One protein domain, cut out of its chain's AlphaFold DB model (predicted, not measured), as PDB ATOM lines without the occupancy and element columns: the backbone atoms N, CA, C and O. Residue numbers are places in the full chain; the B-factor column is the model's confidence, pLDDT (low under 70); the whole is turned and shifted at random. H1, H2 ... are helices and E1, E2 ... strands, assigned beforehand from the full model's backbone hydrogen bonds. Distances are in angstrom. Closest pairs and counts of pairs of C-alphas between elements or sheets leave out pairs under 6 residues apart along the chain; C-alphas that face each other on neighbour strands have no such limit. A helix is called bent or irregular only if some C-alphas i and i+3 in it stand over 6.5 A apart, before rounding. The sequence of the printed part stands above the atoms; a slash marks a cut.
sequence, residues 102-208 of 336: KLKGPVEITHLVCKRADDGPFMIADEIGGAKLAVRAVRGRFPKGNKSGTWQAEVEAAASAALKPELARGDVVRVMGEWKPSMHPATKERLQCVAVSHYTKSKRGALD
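AT A GLANCE: This is residues 102 to 208 of the 336 residues of an uncharacterized protein of Deltaproteobacteria bacterium (UniProt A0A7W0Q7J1). A strongly twisted, curled sheet of four strands has the longer helix H2 over one face and the short, irregular helix H1 over the other, three layers in all. The long strands E1 and E4 run side by side through the middle, with E3 along one edge and the short E2 along part of the other. The printed part has 107 residues, with E1, H1, E2, H2, E3 and E4 along it; the sheet's order is E2, E1, E4, E3, all antiparallel, and the class is mixed, helices and strands. The whole is compact, with a radius of gyration of the C-alphas of 13.9 A and spans of 38 by 31 by 23 A.

IN THESE COORDINATES: E1, residues 107 to 116, begins at C-alpha 107 (275.733, 256.431, 247.263) and is 28.9 A long. H1 is residues 126 to 132, E2 residues 135 to 137. H2, residues 151 to 166, measures 23.1 A. E3, residues 172 to 183, measures 27.8 A and bends by 76 degrees at residue 180. E4, residues 190 to 200, measures 31.0 A and ends at C-alpha 200 (274.495, 256.481, 241.839).

HOW THE PARTS SIT: In the sheet, N 111 and O 196 of E1 and E4 are 2.7 A apart, within hydrogen-bond range. N 108 of E1 and O 136 of E2 are 2.8 A apart. E3 and E4 form a hairpin, with N 174 and O 197 at 2.9 A. H2 is on the sheet; its closest C-alphas to E3 are Glu 156 and Val 173, 5.7 A. H1 is on the opposite face; its closest C-alphas to E1 are Asp 126 and Leu 112, 5.1 A. H1 and H2 are apart. Both helices are irregular: C-alphas 128 and 131 are 9.1 A apart, C-alphas 162 and 165 7.9 A. O i to N i+4 pairs are within range in 1 of 3 in H1, beside 2 of 4 O i to N i+3 pairs, and in 10 of 12 in H2.

THE WHOLE: The C-alphas farthest apart, Gly 140 and Thr 187, are 40.9 A apart. The printed part has no cut. The link from E2 to H2, residues 138 to 150, is long. Residues 102 to 103 pair antiparallel with residues 205 to 206. Mean pLDDT of the printed part is 90.3; residues 131, 202 and 203 are under 70.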
ATOM      1  N   LYS A 102     283.359 249.395 250.260       84.06
ATOM      2  CA  LYS A 102     282.224 248.641 249.713       84.06
ATOM      3  C   LYS A 102     280.997 249.536 249.602       84.06
ATOM      4  O   LYS A 102     280.494 250.057 250.594       84.06
ATOM      5  N   LEU A 103     280.471 249.638 248.390       85.31
ATOM      6  CA  LEU A 103     279.278 250.417 248.093       85.31
ATOM      7  C   LEU A 103     278.035 249.532 248.234       85.31
ATOM      8  O   LEU A 103     277.992 248.418 247.697       85.31
ATOM      9  N   LYS A 104     277.036 250.014 248.986       85.94
ATOM     10  CA  LYS A 104     275.738 249.351 249.164       85.94
ATOM     11  C   LYS A 104     274.604 250.367 249.050       85.94
ATOM     12  O   LYS A 104     274.474 251.253 249.887       85.94
ATOM     13  N   GLY A 105     273.741 250.161 248.057       90.00
ATOM     14  CA  GLY A 105     272.576 251.011 247.815       90.00
ATOM     15  C   GLY A 105     272.941 252.336 247.137       90.00
ATOM     16  O   GLY A 105     273.982 252.419 246.483       90.00
ATOM     17  N   PRO A 106     272.080 253.361 247.258       94.00
ATOM     18  CA  PRO A 106     272.360 254.683 246.724       94.00
ATOM     19  C   PRO A 106     273.532 255.335 247.461       94.00
ATOM     20  O   PRO A 106     273.520 255.440 248.689       94.00
ATOM     21  N   VAL A 107     274.536 255.786 246.714       95.00
ATOM     22  CA  VAL A 107     275.733 256.431 247.263       95.00
ATOM     23  C   VAL A 107     276.045 257.728 246.530       95.00
ATOM     24  O   VAL A 107     275.660 257.913 245.376       95.00
ATOM     25  N   GLU A 108     276.755 258.608 247.222       95.19
ATOM     26  CA  GLU A 108     277.381 259.813 246.702       95.19
ATOM     27  C   GLU A 108     278.888 259.642 246.782       95.19
ATOM     28  O   GLU A 108     279.428 259.307 247.839       95.19
ATOM     29  N   ILE A 109     279.547 259.887 245.661       94.19
ATOM     30  CA  ILE A 109     280.991 259.817 245.512       94.19
ATOM     31  C   ILE A 109     281.462 261.224 245.169       94.19
ATOM     32  O   ILE A 109     281.071 261.781 244.148       94.19
ATOM     33  N   THR A 110     282.259 261.815 246.052       95.19
ATOM     34  CA  THR A 110     282.785 263.171 245.850       95.19
ATOM     35  C   THR A 110     284.046 263.092 245.017       95.19
ATOM     36  O   THR A 110     284.991 262.433 245.443       95.19
ATOM     37  N   HIS A 111     284.058 263.774 243.883       94.44
ATOM     38  CA  HIS A 111     285.208 263.992 243.019       94.44
ATOM     39  C   HIS A 111     285.680 265.444 243.114       94.44
ATOM     40  O   HIS A 111     284.911 266.335 243.487       94.44
ATOM     41  N   LEU A 112     286.928 265.696 242.740       94.81
ATOM     42  CA  LEU A 112     287.450 267.033 242.506       94.81
ATOM     43  C   LEU A 112     287.634 267.237 241.003       94.81
ATOM     44  O   LEU A 112     288.348 266.481 240.352       94.81
ATOM     45  N   VAL A 113     286.989 268.261 240.451       94.75
ATOM     46  CA  VAL A 113     287.125 268.625 239.039       94.75
ATOM     47  C   VAL A 113     287.889 269.927 238.950       94.75
ATOM     48  O   VAL A 113     287.496 270.917 239.565       94.75
ATOM     49  N   CYS A 114     288.976 269.928 238.191       94.62
ATOM     50  CA  CYS A 114     289.839 271.084 238.021       94.62
ATOM     51  C   CYS A 114     289.834 271.573 236.573       94.62
ATOM     52  O   CYS A 114     289.685 270.795 235.633       94.62
ATOM     53  N   LYS A 115     290.013 272.882 236.417       92.56
ATOM     54  CA  LYS A 115     290.248 273.590 235.163       92.56
ATOM     55  C   LYS A 115     291.642 274.221 235.221       92.56
ATOM     56  O   LYS A 115     292.014 274.811 236.243       92.56
ATOM     57  N   ARG A 116     292.412 274.084 234.139       88.38
ATOM     58  CA  ARG A 116     293.718 274.748 233.972       88.38
ATOM     59  C   ARG A 116     293.521 276.234 233.639       88.38
ATOM     60  O   ARG A 116     292.442 276.626 233.201       88.38
ATOM     61  N   ALA A 117     294.545 277.056 233.870       79.19
ATOM     62  CA  ALA A 117     294.465 278.510 233.689       79.19
ATOM     63  C   ALA A 117     294.149 278.938 232.238       79.19
ATOM     64  O   ALA A 117     293.446 279.925 232.050       79.19
ATOM     65  N   ASP A 118     294.577 278.160 231.242       77.88
ATOM     66  CA  ASP A 118     294.501 278.518 229.815       77.88
ATOM     67  C   ASP A 118     293.254 277.962 229.109       77.88
ATOM     68  O   ASP A 118     293.331 277.450 227.996       77.88
ATOM     69  N   ASP A 119     292.106 277.953 229.795       75.88
ATOM     70  CA  ASP A 119     290.859 277.358 229.283       75.88
ATOM     71  C   ASP A 119     290.981 275.886 228.838       75.88
ATOM     72  O   ASP A 119     290.168 275.373 228.067       75.88
ATOM     73  N   GLY A 120     291.971 275.174 229.385       76.50
ATOM     74  CA  GLY A 120     292.171 273.751 229.142       76.50
ATOM     75  C   GLY A 120     290.969 272.894 229.573       76.50
ATOM     76  O   GLY A 120     290.126 273.341 230.362       76.50
ATOM     77  N   PRO A 121     290.888 271.642 229.082       83.06
ATOM     78  CA  PRO A 121     289.781 270.748 229.394       83.06
ATOM     79  C   PRO A 121     289.658 270.515 230.903       83.06
ATOM     80  O   PRO A 121     290.641 270.542 231.647       83.06
ATOM     81  N   PHE A 122     288.431 270.255 231.355       89.25
ATOM     82  CA  PHE A 122     288.201 269.832 232.731       89.25
ATOM     83  C   PHE A 122     288.802 268.446 232.968       89.25
ATOM     84  O   PHE A 122     288.627 267.533 232.160       89.25
ATOM     85  N   MET A 123     289.444 268.279 234.117       90.12
ATOM     86  CA  MET A 123     290.060 267.025 234.548       90.12
ATOM     87  C   MET A 123     289.528 266.621 235.923       90.12
ATOM     88  O   MET A 123     289.284 267.473 236.777       90.12
ATOM     89  N   ILE A 124     289.352 265.319 236.141       90.44
ATOM     90  CA  ILE A 124     289.086 264.768 237.475       90.44
ATOM     91  C   ILE A 124     290.439 264.612 238.170       90.44
ATOM     92  O   ILE A 124     291.226 263.754 237.781       90.44
ATOM     93  N   ALA A 125     290.691 265.455 239.167       90.69
ATOM     94  CA  ALA A 125     291.960 265.587 239.881       90.69
ATOM     95  C   ALA A 125     291.801 265.149 241.345       90.69
ATOM     96  O   ALA A 125     292.062 265.893 242.298       90.69
ATOM     97  N   ASP A 126     291.268 263.944 241.528       90.00
ATOM     98  CA  ASP A 126     290.940 263.380 242.837       90.00
ATOM     99  C   ASP A 126     292.193 263.310 243.749       90.00
ATOM    100  O   ASP A 126     292.122 263.583 244.950       90.00
ATOM    101  N   GLU A 127     293.379 263.097 243.184       85.25
ATOM    102  CA  GLU A 127     294.655 263.088 243.907       85.25
ATOM    103  C   GLU A 127     294.998 264.419 244.604       85.25
ATOM    104  O   GLU A 127     295.729 264.424 245.595       85.25
ATOM    105  N   ILE A 128     294.451 265.547 244.136       87.44
ATOM    106  CA  ILE A 128     294.610 266.863 244.780       87.44
ATOM    107  C   ILE A 128     293.633 267.013 245.954       87.44
ATOM    108  O   ILE A 128     293.926 267.687 246.944       87.44
ATOM    109  N   GLY A 129     292.462 266.375 245.865       78.56
ATOM    110  CA  GLY A 129     291.429 266.426 246.899       78.56
ATOM    111  C   GLY A 129     291.855 265.763 248.209       78.56
ATOM    112  O   GLY A 129     291.411 266.184 249.284       78.56
ATOM    113  N   GLY A 130     292.733 264.758 248.129       79.12
ATOM    114  CA  GLY A 130     293.246 264.020 249.282       79.12
ATOM    115  C   GLY A 130     292.115 263.511 250.181       79.12
ATOM    116  O   GLY A 130     291.106 262.992 249.708       79.12
ATOM    117  N   ALA A 131     292.241 263.726 251.493       62.31
ATOM    118  CA  ALA A 131     291.271 263.270 252.497       62.31
ATOM    119  C   ALA A 131     289.855 263.875 252.369       62.31
ATOM    120  O   ALA A 131     288.944 263.447 253.073       62.31
ATOM    121  N   LYS A 132     289.645 264.877 251.503       82.62
ATOM    122  CA  LYS A 132     288.318 265.481 251.280       82.62
ATOM    123  C   LYS A 132     287.437 264.641 250.356       82.62
ATOM    124  O   LYS A 132     286.231 264.877 250.301       82.62
ATOM    125  N   LEU A 133     288.016 263.686 249.630       88.75
ATOM    126  CA  LEU A 133     287.239 262.746 248.839       88.75
ATOM    127  C   LEU A 133     286.530 261.761 249.760       88.75
ATOM    128  O   LEU A 133     287.144 261.115 250.605       88.75
ATOM    129  N   ALA A 134     285.226 261.617 249.566       92.00
ATOM    130  CA  ALA A 134     284.402 260.760 250.396       92.00
ATOM    131  C   ALA A 134     283.435 259.949 249.544       92.00
ATOM    132  O   ALA A 134     282.956 260.411 248.502       92.00
ATOM    133  N   VAL A 135     283.104 258.759 250.044       93.00
ATOM    134  CA  VAL A 135     281.941 258.004 249.594       93.00
ATOM    135  C   VAL A 135     280.982 257.850 250.755       93.00
ATOM    136  O   VAL A 135     281.363 257.364 251.817       93.00
ATOM    137  N   ARG A 136     279.731 258.258 250.557       93.75
ATOM    138  CA  ARG A 136     278.701 258.195 251.595       93.75
ATOM    139  C   ARG A 136     277.406 257.610 251.066       93.75
ATOM    140  O   ARG A 136     277.056 257.792 249.903       93.75
ATOM    141  N   ALA A 137     276.683 256.911 251.933       93.31
ATOM    142  CA  ALA A 137     275.334 256.463 251.623       93.31
ATOM    143  C   ALA A 137     274.392 257.669 251.520       93.31
ATOM    144  O   ALA A 137     274.457 258.592 252.332       93.31
ATOM    145  N   VAL A 138     273.490 257.638 250.543       95.38
ATOM    146  CA  VAL A 138     272.503 258.694 250.307       95.38
ATOM    147  C   VAL A 138     271.121 258.148 250.608       95.38
ATOM    148  O   VAL A 138     270.741 257.071 250.146       95.38
ATOM    149  N   ARG A 139     270.345 258.910 251.379       91.94
ATOM    150  CA  ARG A 139     268.935 258.616 251.644       91.94
ATOM    151  C   ARG A 139     268.060 259.557 250.825       91.94
ATOM    152  O   ARG A 139     268.334 260.749 250.744       91.94
ATOM    153  N   GLY A 140     266.984 259.020 250.256       92.31
ATOM    154  CA  GLY A 140     266.001 259.802 249.508       92.31
ATOM    155  C   GLY A 140     266.331 259.976 248.026       92.31
ATOM    156  O   GLY A 140     266.992 259.142 247.404       92.31
ATOM    157  N   ARG A 141     265.776 261.036 247.431       94.62
ATOM    158  CA  ARG A 141     265.934 261.336 246.003       94.62
ATOM    159  C   ARG A 141     267.262 262.047 245.759       94.62
ATOM    160  O   ARG A 141     267.661 262.897 246.546       94.62
ATOM    161  N   PHE A 142     267.908 261.720 244.644       96.31
ATOM    162  CA  PHE A 142     269.096 262.440 244.188       96.31
ATOM    163  C   PHE A 142     268.755 263.897 243.861       96.31
ATOM    164  O   PHE A 142     267.616 264.174 243.461       96.31
ATOM    165  N   PRO A 143     269.714 264.823 244.033       96.19
ATOM    166  CA  PRO A 143     269.502 266.213 243.666       96.19
ATOM    167  C   PRO A 143     269.200 266.332 242.171       96.19
ATOM    168  O   PRO A 143     269.569 265.480 241.364       96.19
ATOM    169  N   LYS A 144     268.513 267.410 241.793       95.50
ATOM    170  CA  LYS A 144     268.332 267.752 240.380       95.50
ATOM    171  C   LYS A 144     269.629 268.365 239.833       95.50
ATOM    172  O   LYS A 144     270.350 269.048 240.565       95.50
ATOM    173  N   GLY A 145     269.911 268.126 238.553       92.38
ATOM    174  CA  GLY A 145     271.012 268.785 237.838       92.38
ATOM    175  C   GLY A 145     270.845 270.306 237.812       92.38
ATOM    176  O   GLY A 145     269.745 270.816 238.057       92.38
ATOM    177  N   ASN A 146     271.942 271.034 237.582       95.12
ATOM    178  CA  ASN A 146     271.876 272.494 237.506       95.12
ATOM    179  C   ASN A 146     271.084 272.933 236.271       95.12
ATOM    180  O   ASN A 146     270.884 272.171 235.322       95.12
ATOM    181  N   LYS A 147     270.593 274.176 236.295       95.75
ATOM    182  CA  LYS A 147     269.903 274.755 235.140       95.75
ATOM    183  C   LYS A 147     270.876 274.807 233.957       95.75
ATOM    184  O   LYS A 147     272.008 275.249 234.110       95.75
ATOM    185  N   SER A 148     270.430 274.379 232.779       96.00
ATOM    186  CA  SER A 148     271.228 274.475 231.552       96.00
ATOM    187  C   SER A 148     271.674 275.917 231.286       96.00
ATOM    188  O   SER A 148     270.881 276.843 231.477       96.00
ATOM    189  N   GLY A 149     272.906 276.094 230.806       94.62
ATOM    190  CA  GLY A 149     273.483 277.410 230.513       94.62
ATOM    191  C   GLY A 149     274.116 278.111 231.719       94.62
ATOM    192  O   GLY A 149     274.489 279.273 231.604       94.62
ATOM    193  N   THR A 150     274.228 277.448 232.875       96.69
ATOM    194  CA  THR A 150     275.085 277.924 233.970       96.69
ATOM    195  C   THR A 150     276.447 277.235 233.923       96.69
ATOM    196  O   THR A 150     276.547 276.089 233.482       96.69
ATOM    197  N   TRP A 151     277.486 277.888 234.454       95.56
ATOM    198  CA  TRP A 151     278.832 277.307 234.532       95.56
ATOM    199  C   TRP A 151     278.843 275.963 235.279       95.56
ATOM    200  O   TRP A 151     279.605 275.062 234.944       95.56
ATOM    201  N   GLN A 152     277.964 275.781 236.274       97.25
ATOM    202  CA  GLN A 152     277.858 274.505 236.976       97.25
ATOM    203  C   GLN A 152     277.372 273.389 236.051       97.25
ATOM    204  O   GLN A 152     277.869 272.274 236.148       97.25
ATOM    205  N   ALA A 153     276.412 273.670 235.164       96.56
ATOM    206  CA  ALA A 153     275.919 272.678 234.215       96.56
ATOM    207  C   ALA A 153     277.002 272.280 233.198       96.56
ATOM    208  O   ALA A 153     277.061 271.120 232.797       96.56
ATOM    209  N   GLU A 154     277.891 273.206 232.827       94.94
ATOM    210  CA  GLU A 154     279.055 272.917 231.977       94.94
ATOM    211  C   GLU A 154     280.050 271.985 232.681       94.94
ATOM    212  O   GLU A 154     280.459 270.974 232.110       94.94
ATOM    213  N   VAL A 155     280.372 272.258 233.952       95.88
ATOM    214  CA  VAL A 155     281.234 271.382 234.763       95.88
ATOM    215  C   VAL A 155     280.586 270.014 234.980       95.88
ATOM    216  O   VAL A 155     281.254 268.991 234.853       95.88
ATOM    217  N   GLU A 156     279.284 269.966 235.275       96.50
ATOM    218  CA  GLU A 156     278.528 268.715 235.413       96.50
ATOM    219  C   GLU A 156     278.560 267.897 234.123       96.50
ATOM    220  O   GLU A 156     278.741 266.679 234.183       96.50
ATOM    221  N   ALA A 157     278.421 268.542 232.962       94.81
ATOM    222  CA  ALA A 157     278.497 267.886 231.663       94.81
ATOM    223  C   ALA A 157     279.905 267.346 231.382       94.81
ATOM    224  O   ALA A 157     280.040 266.193 230.969       94.81
ATOM    225  N   ALA A 158     280.949 268.131 231.661       92.50
ATOM    226  CA  ALA A 158     282.333 267.713 231.467       92.50
ATOM    227  C   ALA A 158     282.723 266.554 232.400       92.50
ATOM    228  O   ALA A 158     283.247 265.535 231.948       92.50
ATOM    229  N   ALA A 159     282.379 266.652 233.686       93.44
ATOM    230  CA  ALA A 159     282.572 265.579 234.654       93.44
ATOM    231  C   ALA A 159     281.775 264.326 234.264       93.44
ATOM    232  O   ALA A 159     282.292 263.211 234.334       93.44
ATOM    233  N   SER A 160     280.540 264.495 233.783       93.31
ATOM    234  CA  SER A 160     279.738 263.377 233.282       93.31
ATOM    235  C   SER A 160     280.364 262.719 232.060       93.31
ATOM    236  O   SER A 160     280.307 261.501 231.956       93.31
ATOM    237  N   ALA A 161     280.962 263.486 231.144       90.00
ATOM    238  CA  ALA A 161     281.651 262.949 229.974       90.00
ATOM    239  C   ALA A 161     282.874 262.114 230.380       90.00
ATOM    240  O   ALA A 161     283.012 260.984 229.910       90.00
ATOM    241  N   ALA A 162     283.687 262.612 231.317       85.62
ATOM    242  CA  ALA A 162     284.836 261.886 231.861       85.62
ATOM    243  C   ALA A 162     284.423 260.601 232.611       85.62
ATOM    244  O   ALA A 162     285.066 259.556 232.480       85.62
ATOM    245  N   LEU A 163     283.307 260.648 233.348       87.69
ATOM    246  CA  LEU A 163     282.763 259.509 234.095       87.69
ATOM    247  C   LEU A 163     281.880 258.578 233.251       87.69
ATOM    248  O   LEU A 163     281.538 257.498 233.722       87.69
ATOM    249  N   LYS A 164     281.480 258.965 232.032       84.38
ATOM    250  CA  LYS A 164     280.379 258.350 231.260       84.38
ATOM    251  C   LYS A 164     280.411 256.820 231.190       84.38
ATOM    252  O   LYS A 164     279.352 256.225 231.372       84.38
ATOM    253  N   PRO A 165     281.558 256.151 230.969       77.81
ATOM    254  CA  PRO A 165     281.603 254.687 230.925       77.81
ATOM    255  C   PRO A 165     281.283 254.009 232.270       77.81
ATOM    256  O   PRO A 165     281.016 252.812 232.304       77.81
ATOM    257  N   GLU A 166     281.296 254.762 233.369       78.94
ATOM    258  CA  GLU A 166     280.978 254.310 234.729       78.94
ATOM    259  C   GLU A 166     279.609 254.794 235.215       78.94
ATOM    260  O   GLU A 166     279.121 254.315 236.244       78.94
ATOM    261  N   LEU A 167     278.991 255.741 234.500       86.62
ATOM    262  CA  LEU A 167     277.677 256.269 234.844       86.62
ATOM    263  C   LEU A 167     276.593 255.270 234.443       86.62
ATOM    264  O   LEU A 167     276.375 254.981 233.265       86.62
ATOM    265  N   ALA A 168     275.861 254.771 235.435       89.19
ATOM    266  CA  ALA A 168     274.666 253.984 235.183       89.19
ATOM    267  C   ALA A 168     273.488 254.893 234.793       89.19
ATOM    268  O   ALA A 168     273.431 256.080 235.126       89.19
ATOM    269  N   ARG A 169     272.485 254.322 234.114       90.19
ATOM    270  CA  ARG A 169     271.248 255.050 233.802       90.19
ATOM    271  C   ARG A 169     270.598 255.560 235.093       90.19
ATOM    272  O   ARG A 169     270.208 254.770 235.951       90.19
ATOM    273  N   GLY A 170     270.409 256.875 235.179       91.06
ATOM    274  CA  GLY A 170     269.809 257.539 236.339       91.06
ATOM    275  C   GLY A 170     270.810 257.999 237.400       91.06
ATOM    276  O   GLY A 170     270.370 258.490 238.443       91.06
ATOM    277  N   ASP A 171     272.111 257.856 237.145       94.69
ATOM    278  CA  ASP A 171     273.142 258.548 237.911       94.69
ATOM    279  C   ASP A 171     273.051 260.064 237.682       94.69
ATOM    280  O   ASP A 171     272.609 260.528 236.628       94.69
ATOM    281  N   VAL A 172     273.447 260.837 238.693       95.81
ATOM    282  CA  VAL A 172     273.442 262.303 238.656       95.81
ATOM    283  C   VAL A 172     274.819 262.807 239.043       95.81
ATOM    284  O   VAL A 172     275.368 262.384 240.056       95.81
ATOM    285  N   VAL A 173     275.356 263.735 238.265       96.94
ATOM    286  CA  VAL A 173     276.579 264.468 238.591       96.94
ATOM    287  C   VAL A 173     276.179 265.886 238.978       96.94
ATOM    288  O   VAL A 173     275.370 266.507 238.290       96.94
ATOM    289  N   ARG A 174     276.686 266.372 240.113       97.62
ATOM    290  CA  ARG A 174     276.277 267.648 240.704       97.62
ATOM    291  C   ARG A 174     277.480 268.441 241.184       97.62
ATOM    292  O   ARG A 174     278.250 267.933 241.990       97.62
ATOM    293  N   VAL A 175     277.604 269.698 240.780       97.38
ATOM    294  CA  VAL A 175     278.610 270.602 241.357       97.38
ATOM    295  C   VAL A 175     278.244 270.960 242.796       97.38
ATOM    296  O   VAL A 175     277.105 271.337 243.090       97.38
ATOM    297  N   MET A 176     279.236 270.867 243.677       94.31
ATOM    298  CA  MET A 176     279.148 271.148 245.101       94.31
ATOM    299  C   MET A 176     280.059 272.328 245.451       94.31
ATOM    300  O   MET A 176     281.277 272.193 245.557       94.31
ATOM    301  N   GLY A 177     279.449 273.490 245.678       92.69
ATOM    302  CA  GLY A 177     280.153 274.699 246.100       92.69
ATOM    303  C   GLY A 177     280.693 275.538 244.944       92.69
ATOM    304  O   GLY A 177     280.101 275.595 243.868       92.69
ATOM    305  N   GLU A 178     281.794 276.232 245.215       95.69
ATOM    306  CA  GLU A 178     282.385 277.261 244.359       95.69
ATOM    307  C   GLU A 178     283.799 276.867 243.926       95.69
ATOM    308  O   GLU A 178     284.434 276.005 244.544       95.69
ATOM    309  N   TRP A 179     284.295 277.518 242.874       95.75
ATOM    310  CA  TRP A 179     285.679 277.381 242.435       95.75
ATOM    311  C   TRP A 179     286.654 277.782 243.537       95.75
ATOM    312  O   TRP A 179     286.495 278.808 244.198       95.75
ATOM    313  N   LYS A 180     287.688 276.964 243.719       95.50
ATOM    314  CA  LYS A 180     288.774 277.211 244.658       95.50
ATOM    315  C   LYS A 180     290.108 277.119 243.935       95.50
ATOM    316  O   LYS A 180     290.359 276.108 243.272       95.50
ATOM    317  N   PRO A 181     290.998 278.109 244.110       94.81
ATOM    318  CA  PRO A 181     292.358 277.978 243.627       94.81
ATOM    319  C   PRO A 181     293.026 276.801 244.342       94.81
ATOM    320  O   PRO A 181     292.902 276.632 245.555       94.81
ATOM    321  N   SER A 182     293.718 275.969 243.579       94.00
ATOM    322  CA  SER A 182     294.506 274.840 244.068       94.00
ATOM    323  C   SER A 182     295.848 274.821 243.351       94.00
ATOM    324  O   SER A 182     295.989 275.369 242.258       94.00
ATOM    325  N   MET A 183     296.847 274.209 243.977       92.81
ATOM    326  CA  MET A 183     298.171 274.038 243.389       92.81
ATOM    327  C   MET A 183     298.372 272.564 243.073       92.81
ATOM    328  O   MET A 183     298.239 271.731 243.971       92.81
ATOM    329  N   HIS A 184     298.709 272.237 241.828       89.75
ATOM    330  CA  HIS A 184     299.038 270.862 241.492       89.75
ATOM    331  C   HIS A 184     300.322 270.449 242.244       89.75
ATOM    332  O   HIS A 184     301.351 271.119 242.118       89.75
ATOM    333  N   PRO A 185     300.315 269.359 243.031       86.38
ATOM    334  CA  PRO A 185     301.428 269.027 243.921       86.38
ATOM    335  C   PRO A 185     302.729 268.700 243.176       86.38
ATOM    336  O   PRO A 185     303.797 269.048 243.680       86.38
ATOM    337  N   ALA A 186     302.644 268.086 241.987       84.50
ATOM    338  CA  ALA A 186     303.811 267.755 241.162       84.50
ATOM    339  C   ALA A 186     304.312 268.954 240.336       84.50
ATOM    340  O   ALA A 186     305.402 269.450 240.586       84.50
ATOM    341  N   THR A 187     303.502 269.460 239.402       85.88
ATOM    342  CA  THR A 187     303.891 270.523 238.455       85.88
ATOM    343  C   THR A 187     303.914 271.939 239.026       85.88
ATOM    344  O   THR A 187     304.445 272.842 238.384       85.88
ATOM    345  N   LYS A 188     303.334 272.167 240.213       88.88
ATOM    346  CA  LYS A 188     303.126 273.510 240.790       88.88
ATOM    347  C   LYS A 188     302.318 274.443 239.879       88.88
ATOM    348  O   LYS A 188     302.412 275.663 239.985       88.88
ATOM    349  N   GLU A 189     301.502 273.880 238.992       89.12
ATOM    350  CA  GLU A 189     300.556 274.652 238.193       89.12
ATOM    351  C   GLU A 189     299.376 275.106 239.056       89.12
ATOM    352  O   GLU A 189     298.872 274.362 239.906       89.12
ATOM    353  N   ARG A 190     298.909 276.332 238.814       91.31
ATOM    354  CA  ARG A 190     297.693 276.857 239.439       91.31
ATOM    355  C   ARG A 190     296.471 276.304 238.716       91.31
ATOM    356  O   ARG A 190     296.350 276.434 237.501       91.31
ATOM    357  N   LEU A 191     295.549 275.741 239.483       93.06
ATOM    358  CA  LEU A 191     294.301 275.159 239.005       93.06
ATOM    359  C   LEU A 191     293.112 275.849 239.673       93.06
ATOM    360  O   LEU A 191     293.200 276.278 240.824       93.06
ATOM    361  N   GLN A 192     291.985 275.912 238.975       94.69
ATOM    362  CA  GLN A 192     290.689 276.234 239.572       94.69
ATOM    363  C   GLN A 192     289.934 274.927 239.763       94.69
ATOM    364  O   GLN A 192     289.647 274.251 238.784       94.69
ATOM    365  N   CYS A 193     289.635 274.549 241.002       96.12
ATOM    366  CA  CYS A 193     289.021 273.262 241.319       96.12
ATOM    367  C   CYS A 193     287.681 273.429 242.032       96.12
ATOM    368  O   CYS A 193     287.512 274.326 242.856       96.12
ATOM    369  N   VAL A 194     286.733 272.546 241.746       96.44
ATOM    370  CA  VAL A 194     285.418 272.504 242.386       96.44
ATOM    371  C   VAL A 194     285.063 271.061 242.726       96.44
ATOM    372  O   VAL A 194     285.402 270.130 241.993       96.44
ATOM    373  N   ALA A 195     284.407 270.858 243.865       96.50
ATOM    374  CA  ALA A 195     283.931 269.533 244.234       96.50
ATOM    375  C   ALA A 195     282.706 269.169 243.387       96.50
ATOM    376  O   ALA A 195     281.826 269.997 243.148       96.50
ATOM    377  N   VAL A 196     282.633 267.919 242.948       96.75
ATOM    378  CA  VAL A 196     281.522 267.386 242.164       96.75
ATOM    379  C   VAL A 196     281.076 266.067 242.778       96.75
ATOM    380  O   VAL A 196     281.869 265.152 242.951       96.75
ATOM    381  N   SER A 197     279.794 265.949 243.090       96.69
ATOM    382  CA  SER A 197     279.197 264.738 243.638       96.69
ATOM    383  C   SER A 197     278.577 263.882 242.540       96.69
ATOM    384  O   SER A 197     277.671 264.319 241.830       96.69
ATOM    385  N   HIS A 198     279.035 262.636 242.432       95.38
ATOM    386  CA  HIS A 198     278.430 261.576 241.627       95.38
ATOM    387  C   HIS A 198     277.470 260.752 242.490       95.38
ATOM    388  O   HIS A 198     277.887 259.981 243.353       95.38
ATOM    389  N   TYR A 199     276.174 260.895 242.238       95.50
ATOM    390  CA  TYR A 199     275.109 260.110 242.850       95.50
ATOM    391  C   TYR A 199     274.755 258.914 241.979       95.50
ATOM    392  O   TYR A 199     274.471 259.063 240.790       95.50
ATOM    393  N   THR A 200     274.706 257.730 242.579       93.69
ATOM    394  CA  THR A 200     274.495 256.481 241.839       93.69
ATOM    395  C   THR A 200     273.715 255.452 242.642       93.69
ATOM    396  O   THR A 200     273.940 255.274 243.839       93.69
ATOM    397  N   LYS A 201     272.737 254.799 241.996       88.88
ATOM    398  CA  LYS A 201     271.792 253.872 242.661       88.88
ATOM    399  C   LYS A 201     272.282 252.425 242.713       88.88
ATOM    400  O   LYS A 201     271.788 251.645 243.523       88.88
ATOM    401  N   SER A 202     273.182 252.048 241.811       69.12
ATOM    402  CA  SER A 202     273.445 250.648 241.447       69.12
ATOM    403  C   SER A 202     274.827 250.146 241.857       69.12
ATOM    404  O   SER A 202     275.231 249.048 241.464       69.12
ATOM    405  N   LYS A 203     275.575 250.890 242.678       68.31
ATOM    406  CA  LYS A 203     276.927 250.468 243.042       68.31
ATOM    407  C   LYS A 203     276.896 249.343 244.089       68.31
ATOM    408  O   LYS A 203     276.691 249.576 245.273       68.31
ATOM    409  N   ARG A 204     277.114 248.102 243.626       72.44
ATOM    410  CA  ARG A 204     277.531 246.941 244.441       72.44
ATOM    411  C   ARG A 204     278.994 246.617 244.173       72.44
ATOM    412  O   ARG A 204     279.301 246.258 243.039       72.44
ATOM    413  N   GLY A 205     279.861 246.700 245.181       82.50
ATOM    414  CA  GLY A 205     281.289 246.339 245.126       82.50
ATOM    415  C   GLY A 205     282.213 247.482 245.561       82.50
ATOM    416  O   GLY A 205     281.724 248.548 245.928       82.50
ATOM    417  N   ALA A 206     283.525 247.241 245.567       86.44
ATOM    418  CA  ALA A 206     284.525 248.238 245.954       86.44
ATOM    419  C   ALA A 206     284.921 249.148 244.778       86.44
ATOM    420  O   ALA A 206     284.783 248.749 243.615       86.44
ATOM    421  N   LEU A 207     285.395 250.356 245.094       88.56
ATOM    422  CA  LEU A 207     286.160 251.188 244.161       88.56
ATOM    423  C   LEU A 207     287.574 250.617 244.002       88.56
ATOM    424  O   LEU A 207     288.133 250.078 244.965       88.56
ATOM    425  N   ASP A 208     288.123 250.718 242.794       89.38
ATOM    426  CA  ASP A 208     289.513 250.355 242.517       89.38
ATOM    427  C   ASP A 208     290.496 251.425 243.029       89.38
ATOM    428  O   ASP A 208     290.101 252.453 243.588       89.38
TER     429      ASP A 208